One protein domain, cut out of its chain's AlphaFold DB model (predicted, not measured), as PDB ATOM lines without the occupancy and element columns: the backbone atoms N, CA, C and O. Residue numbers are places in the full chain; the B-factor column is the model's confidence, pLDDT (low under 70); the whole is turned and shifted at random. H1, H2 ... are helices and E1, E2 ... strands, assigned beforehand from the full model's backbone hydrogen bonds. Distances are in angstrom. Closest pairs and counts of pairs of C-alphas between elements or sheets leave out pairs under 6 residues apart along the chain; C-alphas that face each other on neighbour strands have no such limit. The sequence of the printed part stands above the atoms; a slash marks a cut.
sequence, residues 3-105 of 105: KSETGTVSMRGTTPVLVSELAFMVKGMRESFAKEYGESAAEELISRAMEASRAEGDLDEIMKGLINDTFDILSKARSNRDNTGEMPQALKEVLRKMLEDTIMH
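This is residues 3 to 105 of the 105 residues of an uncharacterized protein of Coprococcus sp. AF16-5 (UniProt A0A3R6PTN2). Helices H2 and H3 lie side by side as a hairpin, and the long helix H1 meets one end of it as a V, holding a small free hairpin of strands E1 and E2 at its far end. H4 folds back loosely along H3. The 103 printed residues hold two strands, antiparallel in one sheet, then four helices: mostly helix, loose, radius of gyration of the C-alphas 15.9 A, spans 49 by 31 by 30 A.

E1, residues 3 to 5, and E2, residues 8 to 11, form a hairpin at 160 degrees, with N 3 and O 10 2.9 A apart. H1, residues 15 to 37, touches H2, residues 39 to 53, with its residues 30 to 34 alone, at a steep tilt of 45 degrees; the closest C-alphas, of Ala 34 and Ala 42, are 5.1 A apart. H3, residues 59 to 79, is the hub and forms a helical hairpin with H2 at a shallow tilt of 6 degrees, C-alphas 41 and 77 being closest at 6.2 A. H1 and H3 only just touch, with 3 pairs of C-alphas within 8 A, the closest Tyr 37 and Ala 77 at 5.7 A. H4, residues 89 to 103, only just touches H3, with 3 such pairs, the closest Ile 67 and Arg 96 at 7.3 A; the two form a helical hairpin at 30 degrees. H4 is apart from H1 and H2. In H1, H2, H3 and H4 every O i to N i+4 pair is within hydrogen-bond range.

E1 begins at C-alpha 3 (-25.738, 44.827, 18.547). H1 is 32.4 A long, H2 21.2 A, H3 30.2 A and H4 21.3 A, ending at C-alpha 103 (-47.078, 47.657, 11.829).

The C-alphas of Thr 14 and Thr 84 are farthest apart, 49.8 A. The printed part has no cut and no long link. Confidence is under 70 at 26 residues, among them 79 to 92.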
ATOM      1  N   LYS A   3     -25.552  44.537  17.124       73.81
ATOM      2  CA  LYS A   3     -25.738  44.827  18.547       73.81
ATOM      3  C   LYS A   3     -27.227  44.846  18.854       73.81
ATOM      4  O   LYS A   3     -27.982  45.518  18.158       73.81
ATOM      5  N   SER A   4     -27.621  44.117  19.891       68.44
ATOM      6  CA  SER A   4     -28.973  44.155  20.445       68.44
ATOM      7  C   SER A   4     -28.945  45.007  21.709       68.44
ATOM      8  O   SER A   4     -28.210  44.694  22.646       68.44
ATOM      9  N   GLU A   5     -29.701  46.099  21.709       66.12
ATOM     10  CA  GLU A   5     -29.896  46.983  22.858       66.12
ATOM     11  C   GLU A   5     -31.408  47.155  23.038       66.12
ATOM     12  O   GLU A   5     -32.089  47.569  22.105       66.12
ATOM     13  N   THR A   6     -31.927  46.771  24.211       65.94
ATOM     14  CA  THR A   6     -33.337  46.856  24.666       65.94
ATOM     15  C   THR A   6     -34.369  47.202  23.579       65.94
ATOM     16  O   THR A   6     -34.673  48.367  23.347       65.94
ATOM     17  N   GLY A   7     -34.913  46.175  22.916       67.38
ATOM     18  CA  GLY A   7     -35.983  46.312  21.916       67.38
ATOM     19  C   GLY A   7     -35.532  46.741  20.517       67.38
ATOM     20  O   GLY A   7     -36.353  46.780  19.609       67.38
ATOM     21  N   THR A   8     -34.243  47.019  20.313       60.94
ATOM     22  CA  THR A   8     -33.698  47.436  19.018       60.94
ATOM     23  C   THR A   8     -32.485  46.602  18.620       60.94
ATOM     24  O   THR A   8     -31.671  46.185  19.448       60.94
ATOM     25  N   VAL A   9     -32.358  46.361  17.317       70.12
ATOM     26  CA  VAL A   9     -31.188  45.721  16.718       70.12
ATOM     27  C   VAL A   9     -30.509  46.740  15.816       70.12
ATOM     28  O   VAL A   9     -31.123  47.270  14.894       70.12
ATOM     29  N   SER A  10     -29.230  47.014  16.071       73.38
ATOM     30  CA  SER A  10     -28.409  47.874  15.220       73.38
ATOM     31  C   SER A  10     -27.341  47.055  14.503       73.38
ATOM     32  O   SER A  10     -26.670  46.201  15.087       73.38
ATOM     33  N   MET A  11     -27.165  47.322  13.211       76.06
ATOM     34  CA  MET A  11     -26.133  46.695  12.393       76.06
ATOM     35  C   MET A  11     -25.165  47.758  11.891       76.06
ATOM     36  O   MET A  11     -25.558  48.712  11.226       76.06
ATOM     37  N   ARG A  12     -23.875  47.588  12.198       78.38
ATOM     38  CA  ARG A  12     -22.808  48.470  11.703       78.38
ATOM     39  C   ARG A  12     -21.793  47.677  10.892       78.38
ATOM     40  O   ARG A  12     -21.309  46.636  11.348       78.38
ATOM     41  N   GLY A  13     -21.456  48.176   9.709       84.81
ATOM     42  CA  GLY A  13     -20.497  47.553   8.804       84.81
ATOM     43  C   GLY A  13     -20.502  48.212   7.429       84.81
ATOM     44  O   GLY A  13     -21.293  49.113   7.167       84.81
ATOM     45  N   THR A  14     -19.610  47.756   6.554       90.00
ATOM     46  CA  THR A  14     -19.670  48.078   5.126       90.00
ATOM     47  C   THR A  14     -20.850  47.346   4.480       90.00
ATOM     48  O   THR A  14     -21.304  46.326   5.002       90.00
ATOM     49  N   THR A  15     -21.332  47.813   3.327       85.62
ATOM     50  CA  THR A  15     -22.435  47.157   2.599       85.62
ATOM     51  C   THR A  15     -22.229  45.644   2.417       85.62
ATOM     52  O   THR A  15     -23.152  44.900   2.739       85.62
ATOM     53  N   PRO A  16     -21.041  45.135   2.018       87.56
ATOM     54  CA  PRO A  16     -20.811  43.689   1.914       87.56
ATOM     55  C   PRO A  16     -20.969  42.932   3.239       87.56
ATOM     56  O   PRO A  16     -21.471  41.808   3.252       87.56
ATOM     57  N   VAL A  17     -20.571  43.549   4.357       86.56
ATOM     58  CA  VAL A  17     -20.744  42.967   5.695       86.56
ATOM     59  C   VAL A  17     -22.227  42.907   6.040       86.56
ATOM     60  O   VAL A  17     -22.711  41.856   6.436       86.56
ATOM     61  N   LEU A  18     -22.968  43.998   5.833       83.50
ATOM     62  CA  LEU A  18     -24.402  44.041   6.130       83.50
ATOM     63  C   LEU A  18     -25.193  43.020   5.300       83.50
ATOM     64  O   LEU A  18     -26.025  42.308   5.851       83.50
ATOM     65  N   VAL A  19     -24.891  42.897   4.004       86.56
ATOM     66  CA  VAL A  19     -25.530  41.911   3.118       86.56
ATOM     67  C   VAL A  19     -25.232  40.480   3.567       86.56
ATOM     68  O   VAL A  19     -26.140  39.656   3.601       86.56
ATOM     69  N   SER A  20     -23.987  40.188   3.949       84.75
ATOM     70  CA  SER A  20     -23.607  38.857   4.445       84.75
ATOM     71  C   SER A  20     -24.378  38.482   5.712       84.75
ATOM     72  O   SER A  20     -24.911  37.380   5.808       84.75
ATOM     73  N   GLU A  21     -24.481  39.407   6.667       84.44
ATOM     74  CA  GLU A  21     -25.216  39.195   7.920       84.44
ATOM     75  C   GLU A  21     -26.717  38.969   7.662       84.44
ATOM     76  O   GLU A  21     -27.298  38.019   8.186       84.44
ATOM     77  N   LEU A  22     -27.337  39.771   6.785       83.94
ATOM     78  CA  LEU A  22     -28.732  39.573   6.372       83.94
ATOM     79  C   LEU A  22     -28.939  38.201   5.714       83.94
ATOM     80  O   LEU A  22     -29.898  37.503   6.037       83.94
ATOM     81  N   ALA A  23     -28.022  37.784   4.836       85.31
ATOM     82  CA  ALA A  23     -28.091  36.482   4.178       85.31
ATOM     83  C   ALA A  23     -28.027  35.320   5.184       85.31
ATOM     84  O   ALA A  23     -28.776  34.350   5.050       85.31
ATOM     85  N   PHE A  24     -27.189  35.426   6.222       84.50
ATOM     86  CA  PHE A  24     -27.138  34.430   7.294       84.50
ATOM     87  C   PHE A  24     -28.447  34.349   8.083       84.50
ATOM     88  O   PHE A  24     -28.929  33.244   8.336       84.50
ATOM     89  N   MET A  25     -29.051  35.488   8.432       84.44
ATOM     90  CA  MET A  25     -30.342  35.496   9.128       84.44
ATOM     91  C   MET A  25     -31.445  34.867   8.271       84.44
ATOM     92  O   MET A  25     -32.172  33.998   8.749       84.44
ATOM     93  N   VAL A  26     -31.538  35.249   6.993       85.25
ATOM     94  CA  VAL A  26     -32.535  34.702   6.056       85.25
ATOM     95  C   VAL A  26     -32.369  33.193   5.892       85.25
ATOM     96  O   VAL A  26     -33.357  32.459   5.941       85.25
ATOM     97  N   LYS A  27     -31.127  32.708   5.786       87.62
ATOM     98  CA  LYS A  27     -30.836  31.272   5.742       87.62
ATOM     99  C   LYS A  27     -31.340  30.550   6.997       87.62
ATOM    100  O   LYS A  27     -32.035  29.545   6.872       87.62
ATOM    101  N   GLY A  28     -31.029  31.067   8.187       87.44
ATOM    102  CA  GLY A  28     -31.455  30.453   9.449       87.44
ATOM    103  C   GLY A  28     -32.977  30.417   9.621       87.44
ATOM    104  O   GLY A  28     -33.527  29.412  10.081       87.44
ATOM    105  N   MET A  29     -33.671  31.479   9.197       85.25
ATOM    106  CA  MET A  29     -35.138  31.521   9.184       85.25
ATOM    107  C   MET A  29     -35.716  30.473   8.227       85.25
ATOM    108  O   MET A  29     -36.569  29.686   8.634       85.25
ATOM    109  N   ARG A  30     -35.204  30.397   6.989       89.00
ATOM    110  CA  ARG A  30     -35.624  29.388   6.003       89.00
ATOM    111  C   ARG A  30     -35.461  27.970   6.543       89.00
ATOM    112  O   ARG A  30     -36.397  27.184   6.472       89.00
ATOM    113  N   GLU A  31     -34.281  27.634   7.063       90.62
ATOM    114  CA  GLU A  31     -33.989  26.293   7.588       90.62
ATOM    115  C   GLU A  31     -34.917  25.926   8.755       90.62
ATOM    116  O   GLU A  31     -35.394  24.792   8.837       90.62
ATOM    117  N   SER A  32     -35.227  26.893   9.623       87.94
ATOM    118  CA  SER A  32     -36.170  26.699  10.730       87.94
ATOM    119  C   SER A  32     -37.587  26.429  10.223       87.94
ATOM    120  O   SER A  32     -38.198  25.437  10.625       87.94
ATOM    121  N   PHE A  33     -38.085  27.233   9.276       84.88
ATOM    122  CA  PHE A  33     -39.404  27.012   8.676       84.88
ATOM    123  C   PHE A  33     -39.486  25.691   7.914       84.88
ATOM    124  O   PHE A  33     -40.470  24.970   8.056       84.88
ATOM    125  N   ALA A  34     -38.453  25.321   7.157       89.00
ATOM    126  CA  ALA A  34     -38.427  24.061   6.420       89.00
ATOM    127  C   ALA A  34     -38.464  22.850   7.364       89.00
ATOM    128  O   ALA A  34     -39.181  21.879   7.114       89.00
ATOM    129  N   LYS A  35     -37.748  22.920   8.490       87.50
ATOM    130  CA  LYS A  35     -37.778  21.880   9.524       87.50
ATOM    131  C   LYS A  35     -39.160  21.758  10.175       87.50
ATOM    132  O   LYS A  35     -39.639  20.647  10.425       87.50
ATOM    133  N   GLU A  36     -39.802  22.882  10.467       85.44
ATOM    134  CA  GLU A  36     -41.056  22.907  11.219       85.44
ATOM    135  C   GLU A  36     -42.299  22.689  10.348       85.44
ATOM    136  O   GLU A  36     -43.208  21.992  10.785       85.44
ATOM    137  N   TYR A  37     -42.325  23.186   9.115       84.88
ATOM    138  CA  TYR A  37     -43.510  23.185   8.246       84.88
ATOM    139  C   TYR A  37     -43.289  22.480   6.897       84.88
ATOM    140  O   TYR A  37     -44.240  22.259   6.154       84.88
ATOM    141  N   GLY A  38     -42.057  22.055   6.604       89.50
ATOM    142  CA  GLY A  38     -41.676  21.406   5.348       89.50
ATOM    143  C   GLY A  38     -41.127  22.389   4.311       89.50
ATOM    144  O   GLY A  38     -41.481  23.566   4.294       89.50
ATOM    145  N   GLU A  39     -40.268  21.886   3.418       91.00
ATOM    146  CA  GLU A  39     -39.595  22.687   2.379       91.00
ATOM    147  C   GLU A  39     -40.583  23.456   1.488       91.00
ATOM    148  O   GLU A  39     -40.377  24.633   1.218       91.00
ATOM    149  N   SER A  40     -41.697  22.827   1.094       90.75
ATOM    150  CA  SER A  40     -42.701  23.475   0.237       90.75
ATOM    151  C   SER A  40     -43.353  24.683   0.908       90.75
ATOM    152  O   SER A  40     -43.537  25.709   0.263       90.75
ATOM    153  N   ALA A  41     -43.698  24.574   2.195       89.88
ATOM    154  CA  ALA A  41     -44.332  25.666   2.927       89.88
ATOM    155  C   ALA A  41     -43.339  26.803   3.196       89.88
ATOM    156  O   ALA A  41     -43.693  27.972   3.079       89.88
ATOM    157  N   ALA A  42     -42.084  26.468   3.511       91.06
ATOM    158  CA  ALA A  42     -41.030  27.458   3.695       91.06
ATOM    159  C   ALA A  42     -40.768  28.268   2.413       91.06
ATOM    160  O   ALA A  42     -40.643  29.490   2.477       91.06
ATOM    161  N   GLU A  43     -40.727  27.608   1.254       92.44
ATOM    162  CA  GLU A  43     -40.533  28.276  -0.039       92.44
ATOM    163  C   GLU A  43     -41.727  29.169  -0.413       92.44
ATOM    164  O   GLU A  43     -41.542  30.289  -0.895       92.44
ATOM    165  N   GLU A  44     -42.955  28.711  -0.147       94.19
ATOM    166  CA  GLU A  44     -44.170  29.489  -0.409       94.19
ATOM    167  C   GLU A  44     -44.226  30.752   0.467       94.19
ATOM    168  O   GLU A  44     -44.480  31.840  -0.047       94.19
ATOM    169  N   LEU A  45     -43.886  30.647   1.761       91.69
ATOM    170  CA  LEU A  45     -43.793  31.799   2.669       91.69
ATOM    171  C   LEU A  45     -42.770  32.836   2.192       91.69
ATOM    172  O   LEU A  45     -43.058  34.033   2.174       91.69
ATOM    173  N   ILE A  46     -41.581  32.387   1.780       91.19
ATOM    174  CA  ILE A  46     -40.533  33.279   1.265       91.19
ATOM    175  C   ILE A  46     -40.995  33.956  -0.026       91.19
ATOM    176  O   ILE A  46     -40.811  35.162  -0.185       91.19
ATOM    177  N   SER A  47     -41.636  33.206  -0.924       92.81
ATOM    178  CA  SER A  47     -42.149  33.737  -2.189       92.81
ATOM    179  C   SER A  47     -43.187  34.836  -1.956       92.81
ATOM    180  O   SER A  47     -43.067  35.916  -2.534       92.81
ATOM    181  N   ARG A  48     -44.143  34.623  -1.041       93.19
ATOM    182  CA  ARG A  48     -45.148  35.638  -0.680       93.19
ATOM    183  C   ARG A  48     -44.538  36.877  -0.043       93.19
ATOM    184  O   ARG A  48     -44.900  37.991  -0.413       93.19
ATOM    185  N   ALA A  49     -43.561  36.709   0.848       89.81
ATOM    186  CA  ALA A  49     -42.832  37.840   1.416       89.81
ATOM    187  C   ALA A  49     -42.095  38.650   0.331       89.81
ATOM    188  O   ALA A  49     -42.096  39.883   0.360       89.81
ATOM    189  N   MET A  50     -41.502  37.976  -0.661       90.50
ATOM    190  CA  MET A  50     -40.854  38.639  -1.795       90.50
ATOM    191  C   MET A  50     -41.851  39.376  -2.694       90.50
ATOM    192  O   MET A  50     -41.559  40.498  -3.109       90.50
ATOM    193  N   GLU A  51     -43.007  38.782  -2.986       93.25
ATOM    194  CA  GLU A  51     -44.082  39.425  -3.751       93.25
ATOM    195  C   GLU A  51     -44.587  40.686  -3.040       93.25
ATOM    196  O   GLU A  51     -44.585  41.761  -3.637       93.25
ATOM    197  N   ALA A  52     -44.912  40.584  -1.747       91.31
ATOM    198  CA  ALA A  52     -45.368  41.710  -0.936       91.31
ATOM    199  C   ALA A  52     -44.328  42.842  -0.872       91.31
ATOM    200  O   ALA A  52     -44.683  44.010  -0.989       91.31
ATOM    201  N   SER A  53     -43.033  42.514  -0.778       86.69
ATOM    202  CA  SER A  53     -41.958  43.523  -0.744       86.69
ATOM    203  C   SER A  53     -41.837  44.368  -2.017       86.69
ATOM    204  O   SER A  53     -41.208  45.425  -1.999       86.69
ATOM    205  N   ARG A  54     -42.397  43.887  -3.133       92.25
ATOM    206  CA  ARG A  54     -42.384  44.554  -4.444       92.25
ATOM    207  C   ARG A  54     -43.757  45.082  -4.842       92.25
ATOM    208  O   ARG A  54     -43.879  45.655  -5.921       92.25
ATOM    209  N   ALA A  55     -44.782  44.839  -4.027       91.62
ATOM    210  CA  ALA A  55     -46.134  45.263  -4.322       91.62
ATOM    211  C   ALA A  55     -46.228  46.791  -4.235       91.62
ATOM    212  O   ALA A  55     -45.747  47.415  -3.291       91.62
ATOM    213  N   GLU A  56     -46.854  47.386  -5.242       91.50
ATOM    214  CA  GLU A  56     -47.198  48.802  -5.250       91.50
ATOM    215  C   GLU A  56     -48.633  48.956  -4.741       91.50
ATOM    216  O   GLU A  56     -49.528  48.231  -5.180       91.50
ATOM    217  N   GLY A  57     -48.871  49.891  -3.823       89.94
ATOM    218  CA  GLY A  57     -50.206  50.128  -3.279       89.94
ATOM    219  C   GLY A  57     -50.193  50.556  -1.821       89.94
ATOM    220  O   GLY A  57     -49.169  50.984  -1.288       89.94
ATOM    221  N   ASP A  58     -51.362  50.459  -1.196       93.88
ATOM    222  CA  ASP A  58     -51.539  50.750   0.220       93.88
ATOM    223  C   ASP A  58     -50.814  49.708   1.085       93.88
ATOM    224  O   ASP A  58     -51.022  48.501   0.932       93.88
ATOM    225  N   LEU A  59     -49.940  50.184   1.974       87.19
ATOM    226  CA  LEU A  59     -49.086  49.322   2.788       87.19
ATOM    227  C   LEU A  59     -49.907  48.456   3.748       87.19
ATOM    228  O   LEU A  59     -49.577  47.284   3.928       87.19
ATOM    229  N   ASP A  60     -50.978  48.997   4.326       89.69
ATOM    230  CA  ASP A  60     -51.804  48.259   5.279       89.69
ATOM    231  C   ASP A  60     -52.526  47.105   4.581       89.69
ATOM    232  O   ASP A  60     -52.577  45.993   5.109       89.69
ATOM    233  N   GLU A  61     -53.036  47.326   3.370       92.12
ATOM    234  CA  GLU A  61     -53.654  46.268   2.564       92.12
ATOM    235  C   GLU A  61     -52.641  45.203   2.112       92.12
ATOM    236  O   GLU A  61     -52.934  44.007   2.199       92.12
ATOM    237  N   ILE A  62     -51.427  45.603   1.709       89.88
ATOM    238  CA  ILE A  62     -50.343  44.662   1.370       89.88
ATOM    239  C   ILE A  62     -49.988  43.795   2.584       89.88
ATOM    240  O   ILE A  62     -49.889  42.570   2.475       89.88
ATOM    241  N   MET A  63     -49.843  44.411   3.758       87.62
ATOM    242  CA  MET A  63     -49.499  43.704   4.990       87.62
ATOM    243  C   MET A  63     -50.622  42.773   5.454       87.62
ATOM    244  O   MET A  63     -50.349  41.628   5.815       87.62
ATOM    245  N   LYS A  64     -51.890  43.202   5.388       89.44
ATOM    246  CA  LYS A  64     -53.045  42.328   5.661       89.44
ATOM    247  C   LYS A  64     -53.071  41.119   4.728       89.44
ATOM    248  O   LYS A  64     -53.314  40.005   5.190       89.44
ATOM    249  N   GLY A  65     -52.804  41.324   3.437       91.50
ATOM    250  CA  GLY A  65     -52.685  40.246   2.455       91.50
ATOM    251  C   GLY A  65     -51.608  39.236   2.848       91.50
ATOM    252  O   GLY A  65     -51.895  38.048   2.978       91.50
ATOM    253  N   LEU A  66     -50.402  39.719   3.154       92.06
ATOM    254  CA  LEU A  66     -49.278  38.874   3.562       92.06
ATOM    255  C   LEU A  66     -49.565  38.075   4.846       92.06
ATOM    256  O   LEU A  66     -49.178  36.906   4.953       92.06
ATOM    257  N   ILE A  67     -50.262  38.677   5.816       89.94
ATOM    258  CA  ILE A  67     -50.704  37.998   7.045       89.94
ATOM    259  C   ILE A  67     -51.640  36.838   6.705       89.94
ATOM    260  O   ILE A  67     -51.444  35.721   7.191       89.94
ATOM    261  N   ASN A  68     -52.650  37.094   5.872       90.75
ATOM    262  CA  ASN A  68     -53.631  36.085   5.484       90.75
ATOM    263  C   ASN A  68     -52.973  34.929   4.721       90.75
ATOM    264  O   ASN A  68     -53.190  33.770   5.074       90.75
ATOM    265  N   ASP A  69     -52.098  35.239   3.762       92.50
ATOM    266  CA  ASP A  69     -51.337  34.234   3.016       92.50
ATOM    267  C   ASP A  69     -50.492  33.364   3.955       92.50
ATOM    268  O   ASP A  69     -50.499  32.135   3.858       92.50
ATOM    269  N   THR A  70     -49.813  33.986   4.924       89.94
ATOM    270  CA  THR A  70     -49.016  33.276   5.934       89.94
ATOM    271  C   THR A  70     -49.876  32.294   6.728       89.94
ATOM    272  O   THR A  70     -49.494  31.135   6.912       89.94
ATOM    273  N   PHE A  71     -51.062  32.718   7.174       87.50
ATOM    274  CA  PHE A  71     -51.983  31.841   7.894       87.50
ATOM    275  C   PHE A  71     -52.453  30.660   7.058       87.50
ATOM    276  O   PHE A  71     -52.499  29.537   7.571       87.50
ATOM    277  N   ASP A  72     -52.802  30.891   5.798       90.12
ATOM    278  CA  ASP A  72     -53.296  29.846   4.911       90.12
ATOM    279  C   ASP A  72     -52.213  28.808   4.612       90.12
ATOM    280  O   ASP A  72     -52.477  27.603   4.691       90.12
ATOM    281  N   ILE A  73     -50.981  29.251   4.345       90.00
ATOM    282  CA  ILE A  73     -49.836  28.367   4.092       90.00
ATOM    283  C   ILE A  73     -49.552  27.499   5.322       90.00
ATOM    284  O   ILE A  73     -49.491  26.270   5.218       90.00
ATOM    285  N   LEU A  74     -49.441  28.110   6.505       87.06
ATOM    286  CA  LEU A  74     -49.156  27.382   7.745       87.06
ATOM    287  C   LEU A  74     -50.299  26.436   8.140       87.06
ATOM    288  O   LEU A  74     -50.048  25.323   8.607       87.06
ATOM    289  N   SER A  75     -51.555  26.838   7.916       84.81
ATOM    290  CA  SER A  75     -52.725  25.984   8.166       84.81
ATOM    291  C   SER A  75     -52.702  24.734   7.288       84.81
ATOM    292  O   SER A  75     -52.898  23.626   7.793       84.81
ATOM    293  N   LYS A  76     -52.408  24.885   5.991       86.56
ATOM    294  CA  LYS A  76     -52.286  23.762   5.047       86.56
ATOM    295  C   LYS A  76     -51.112  22.853   5.397       86.56
ATOM    296  O   LYS A  76     -51.272  21.636   5.435       86.56
ATOM    297  N   ALA A  77     -49.951  23.432   5.708       83.38
ATOM    298  CA  ALA A  77     -48.763  22.679   6.101       83.38
ATOM    299  C   ALA A  77     -49.013  21.824   7.353       83.38
ATOM    300  O   ALA A  77     -48.581  20.671   7.424       83.38
ATOM    301  N   ARG A  78     -49.774  22.358   8.316       74.12
ATOM    302  CA  ARG A  78     -50.171  21.633   9.524       74.12
ATOM    303  C   ARG A  78     -51.217  20.553   9.249       74.12
ATOM    304  O   ARG A  78     -51.056  19.436   9.727       74.12
ATOM    305  N   SER A  79     -52.233  20.848   8.438       64.75
ATOM    306  CA  SER A  79     -53.243  19.861   8.030       64.75
ATOM    307  C   SER A  79     -52.647  18.698   7.230       64.75
ATOM    308  O   SER A  79     -53.183  17.597   7.269       64.75
ATOM    309  N   ASN A  80     -51.539  18.917   6.516       60.19
ATOM    310  CA  ASN A  80     -50.814  17.854   5.817       60.19
ATOM    311  C   ASN A  80     -49.942  16.998   6.754       60.19
ATOM    312  O   ASN A  80     -49.545  15.899   6.369       60.19
ATOM    313  N   ARG A  81     -49.622  17.487   7.962       58.50
ATOM    314  CA  ARG A  81     -48.906  16.722   8.998       58.50
ATOM    315  C   ARG A  81     -49.843  15.922   9.899       58.50
ATOM    316  O   ARG A  81     -49.481  14.813  10.275       58.50
ATOM    317  N   ASP A  82     -51.025  16.457  10.196       47.41
ATOM    318  CA  ASP A  82     -52.000  15.840  11.090       47.41
ATOM    319  C   ASP A  82     -53.323  15.583  10.360       47.41
ATOM    320  O   ASP A  82     -54.027  16.511   9.969       47.41
ATOM    321  N   ASN A  83     -53.737  14.317  10.288       48.28
ATOM    322  CA  ASN A  83     -55.082  13.908   9.861       48.28
ATOM    323  C   ASN A  83     -56.204  14.341  10.841       48.28
ATOM    324  O   ASN A  83     -57.276  13.744  10.836       48.28
ATOM    325  N   THR A  84     -55.996  15.360  11.684       49.66
ATOM    326  CA  THR A  84     -57.005  15.933  12.590       49.66
ATOM    327  C   THR A  84     -56.588  17.319  13.098       49.66
ATOM    328  O   THR A  84     -55.619  17.424  13.847       49.66
ATOM    329  N   GLY A  85     -57.398  18.346  12.819       50.91
ATOM    330  CA  GLY A  85     -57.543  19.518  13.695       50.91
ATOM    331  C   GLY A  85     -57.264  20.872  13.043       50.91
ATOM    332  O   GLY A  85     -56.129  21.190  12.700       50.91
ATOM    333  N   GLU A  86     -58.310  21.696  12.935       56.50
ATOM    334  CA  GLU A  86     -58.222  23.113  12.565       56.50
ATOM    335  C   GLU A  86     -57.169  23.871  13.397       56.50
ATOM    336  O   GLU A  86     -56.940  23.580  14.574       56.50
ATOM    337  N   MET A  87     -56.547  24.891  12.790       60.44
ATOM    338  CA  MET A  87     -55.648  25.810  13.491       60.44
ATOM    339  C   MET A  87     -56.377  26.424  14.706       60.44
ATOM    340  O   MET A  87     -57.398  27.087  14.516       60.44
ATOM    341  N   PRO A  88     -55.866  26.257  15.943       62.06
ATOM    342  CA  PRO A  88     -56.480  26.814  17.139       62.06
ATOM    343  C   PRO A  88     -56.667  28.322  16.983       62.06
ATOM    344  O   PRO A  88     -55.697  29.035  16.720       62.06
ATOM    345  N   GLN A  89     -57.894  28.814  17.177       61.66
ATOM    346  CA  GLN A  89     -58.223  30.244  17.078       61.66
ATOM    347  C   GLN A  89     -57.293  31.128  17.923       61.66
ATOM    348  O   GLN A  89     -56.927  32.216  17.492       61.66
ATOM    349  N   ALA A  90     -56.829  30.630  19.070       59.88
ATOM    350  CA  ALA A  90     -55.864  31.326  19.917       59.88
ATOM    351  C   ALA A  90     -54.529  31.614  19.202       59.88
ATOM    352  O   ALA A  90     -53.957  32.685  19.377       59.88
ATOM    353  N   LEU A  91     -54.045  30.696  18.357       65.69
ATOM    354  CA  LEU A  91     -52.825  30.909  17.575       65.69
ATOM    355  C   LEU A  91     -53.056  31.957  16.474       65.69
ATOM    356  O   LEU A  91     -52.176  32.778  16.225       65.69
ATOM    357  N   LYS A  92     -54.259  31.974  15.873       68.12
ATOM    358  CA  LYS A  92     -54.675  33.027  14.932       68.12
ATOM    359  C   LYS A  92     -54.680  34.404  15.579       68.12
ATOM    360  O   LYS A  92     -54.131  35.341  15.013       68.12
ATOM    361  N   GLU A  93     -55.261  34.535  16.767       70.19
ATOM    362  CA  GLU A  93     -55.300  35.828  17.451       70.19
ATOM    363  C   GLU A  93     -53.914  36.310  17.875       70.19
ATOM    364  O   GLU A  93     -53.614  37.488  17.706       70.19
ATOM    365  N   VAL A  94     -53.060  35.412  18.372       73.00
ATOM    366  CA  VAL A  94     -51.701  35.757  18.813       73.00
ATOM    367  C   VAL A  94     -50.832  36.226  17.645       73.00
ATOM    368  O   VAL A  94     -50.162  37.250  17.759       73.00
ATOM    369  N   LEU A  95     -50.860  35.514  16.516       67.88
ATOM    370  CA  LEU A  95     -50.076  35.883  15.336       67.88
ATOM    371  C   LEU A  95     -50.593  37.171  14.683       67.88
ATOM    372  O   LEU A  95     -49.790  38.028  14.331       67.88
ATOM    373  N   ARG A  96     -51.920  37.349  14.591       76.44
ATOM    374  CA  ARG A  96     -52.527  38.595  14.098       76.44
ATOM    375  C   ARG A  96     -52.102  39.782  14.956       76.44
ATOM    376  O   ARG A  96     -51.654  40.784  14.417       76.44
ATOM    377  N   LYS A  97     -52.179  39.637  16.280       75.19
ATOM    378  CA  LYS A  97     -51.826  40.704  17.215       75.19
ATOM    379  C   LYS A  97     -50.340  41.059  17.158       75.19
ATOM    380  O   LYS A  97     -50.009  42.233  17.115       75.19
ATOM    381  N   MET A  98     -49.448  40.064  17.079       72.62
ATOM    382  CA  MET A  98     -48.015  40.332  16.898       72.62
ATOM    383  C   MET A  98     -47.721  41.094  15.603       72.62
ATOM    384  O   MET A  98     -46.845  41.955  15.596       72.62
ATOM    385  N   LEU A  99     -48.438  40.804  14.515       65.12
ATOM    386  CA  LEU A  99     -48.253  41.516  13.251       65.12
ATOM    387  C   LEU A  99     -48.849  42.927  13.268       65.12
ATOM    388  O   LEU A  99     -48.183  43.850  12.814       65.12
ATOM    389  N   GLU A 100     -50.038  43.117  13.843       67.94
ATOM    390  CA  GLU A 100     -50.633  44.447  14.054       67.94
ATOM    391  C   GLU A 100     -49.724  45.339  14.916       67.94
ATOM    392  O   GLU A 100     -49.455  46.484  14.549       67.94
ATOM    393  N   ASP A 101     -49.170  44.795  16.004       70.88
ATOM    394  CA  ASP A 101     -48.239  45.509  16.887       70.88
ATOM    395  C   ASP A 101     -46.905  45.848  16.189       70.88
ATOM    396  O   ASP A 101     -46.244  46.815  16.558       70.88
ATOM    397  N   THR A 102     -46.508  45.086  15.160       54.56
ATOM    398  CA  THR A 102     -45.284  45.348  14.376       54.56
ATOM    399  C   THR A 102     -45.495  46.429  13.307       54.56
ATOM    400  O   THR A 102     -44.533  47.067  12.900       54.56
ATOM    401  N   ILE A 103     -46.734  46.645  12.848       51.97
ATOM    402  CA  ILE A 103     -47.078  47.657  11.829       51.97
ATOM    403  C   ILE A 103     -47.362  49.026  12.471       51.97
ATOM    404  O   ILE A 103     -47.115  50.058  11.854       51.97
ATOM    405  N   MET A 104     -47.860  49.058  13.714       50.31
ATOM    406  CA  MET A 104     -48.186  50.304  14.430       50.31
ATOM    407  C   MET A 104     -46.989  50.999  15.119       50.31
ATOM    408  O   MET A 104     -47.193  51.979  15.842       50.31
ATOM    409  N   HIS A 105     -45.756  50.535  14.895       43.88
ATOM    410  CA  HIS A 105     -44.515  51.111  15.433       43.88
ATOM    411  C   HIS A 105     -43.520  51.458  14.325       43.88
ATOM    412  O   HIS A 105     -42.838  52.498  14.486       43.88
TER     413      HIS A 105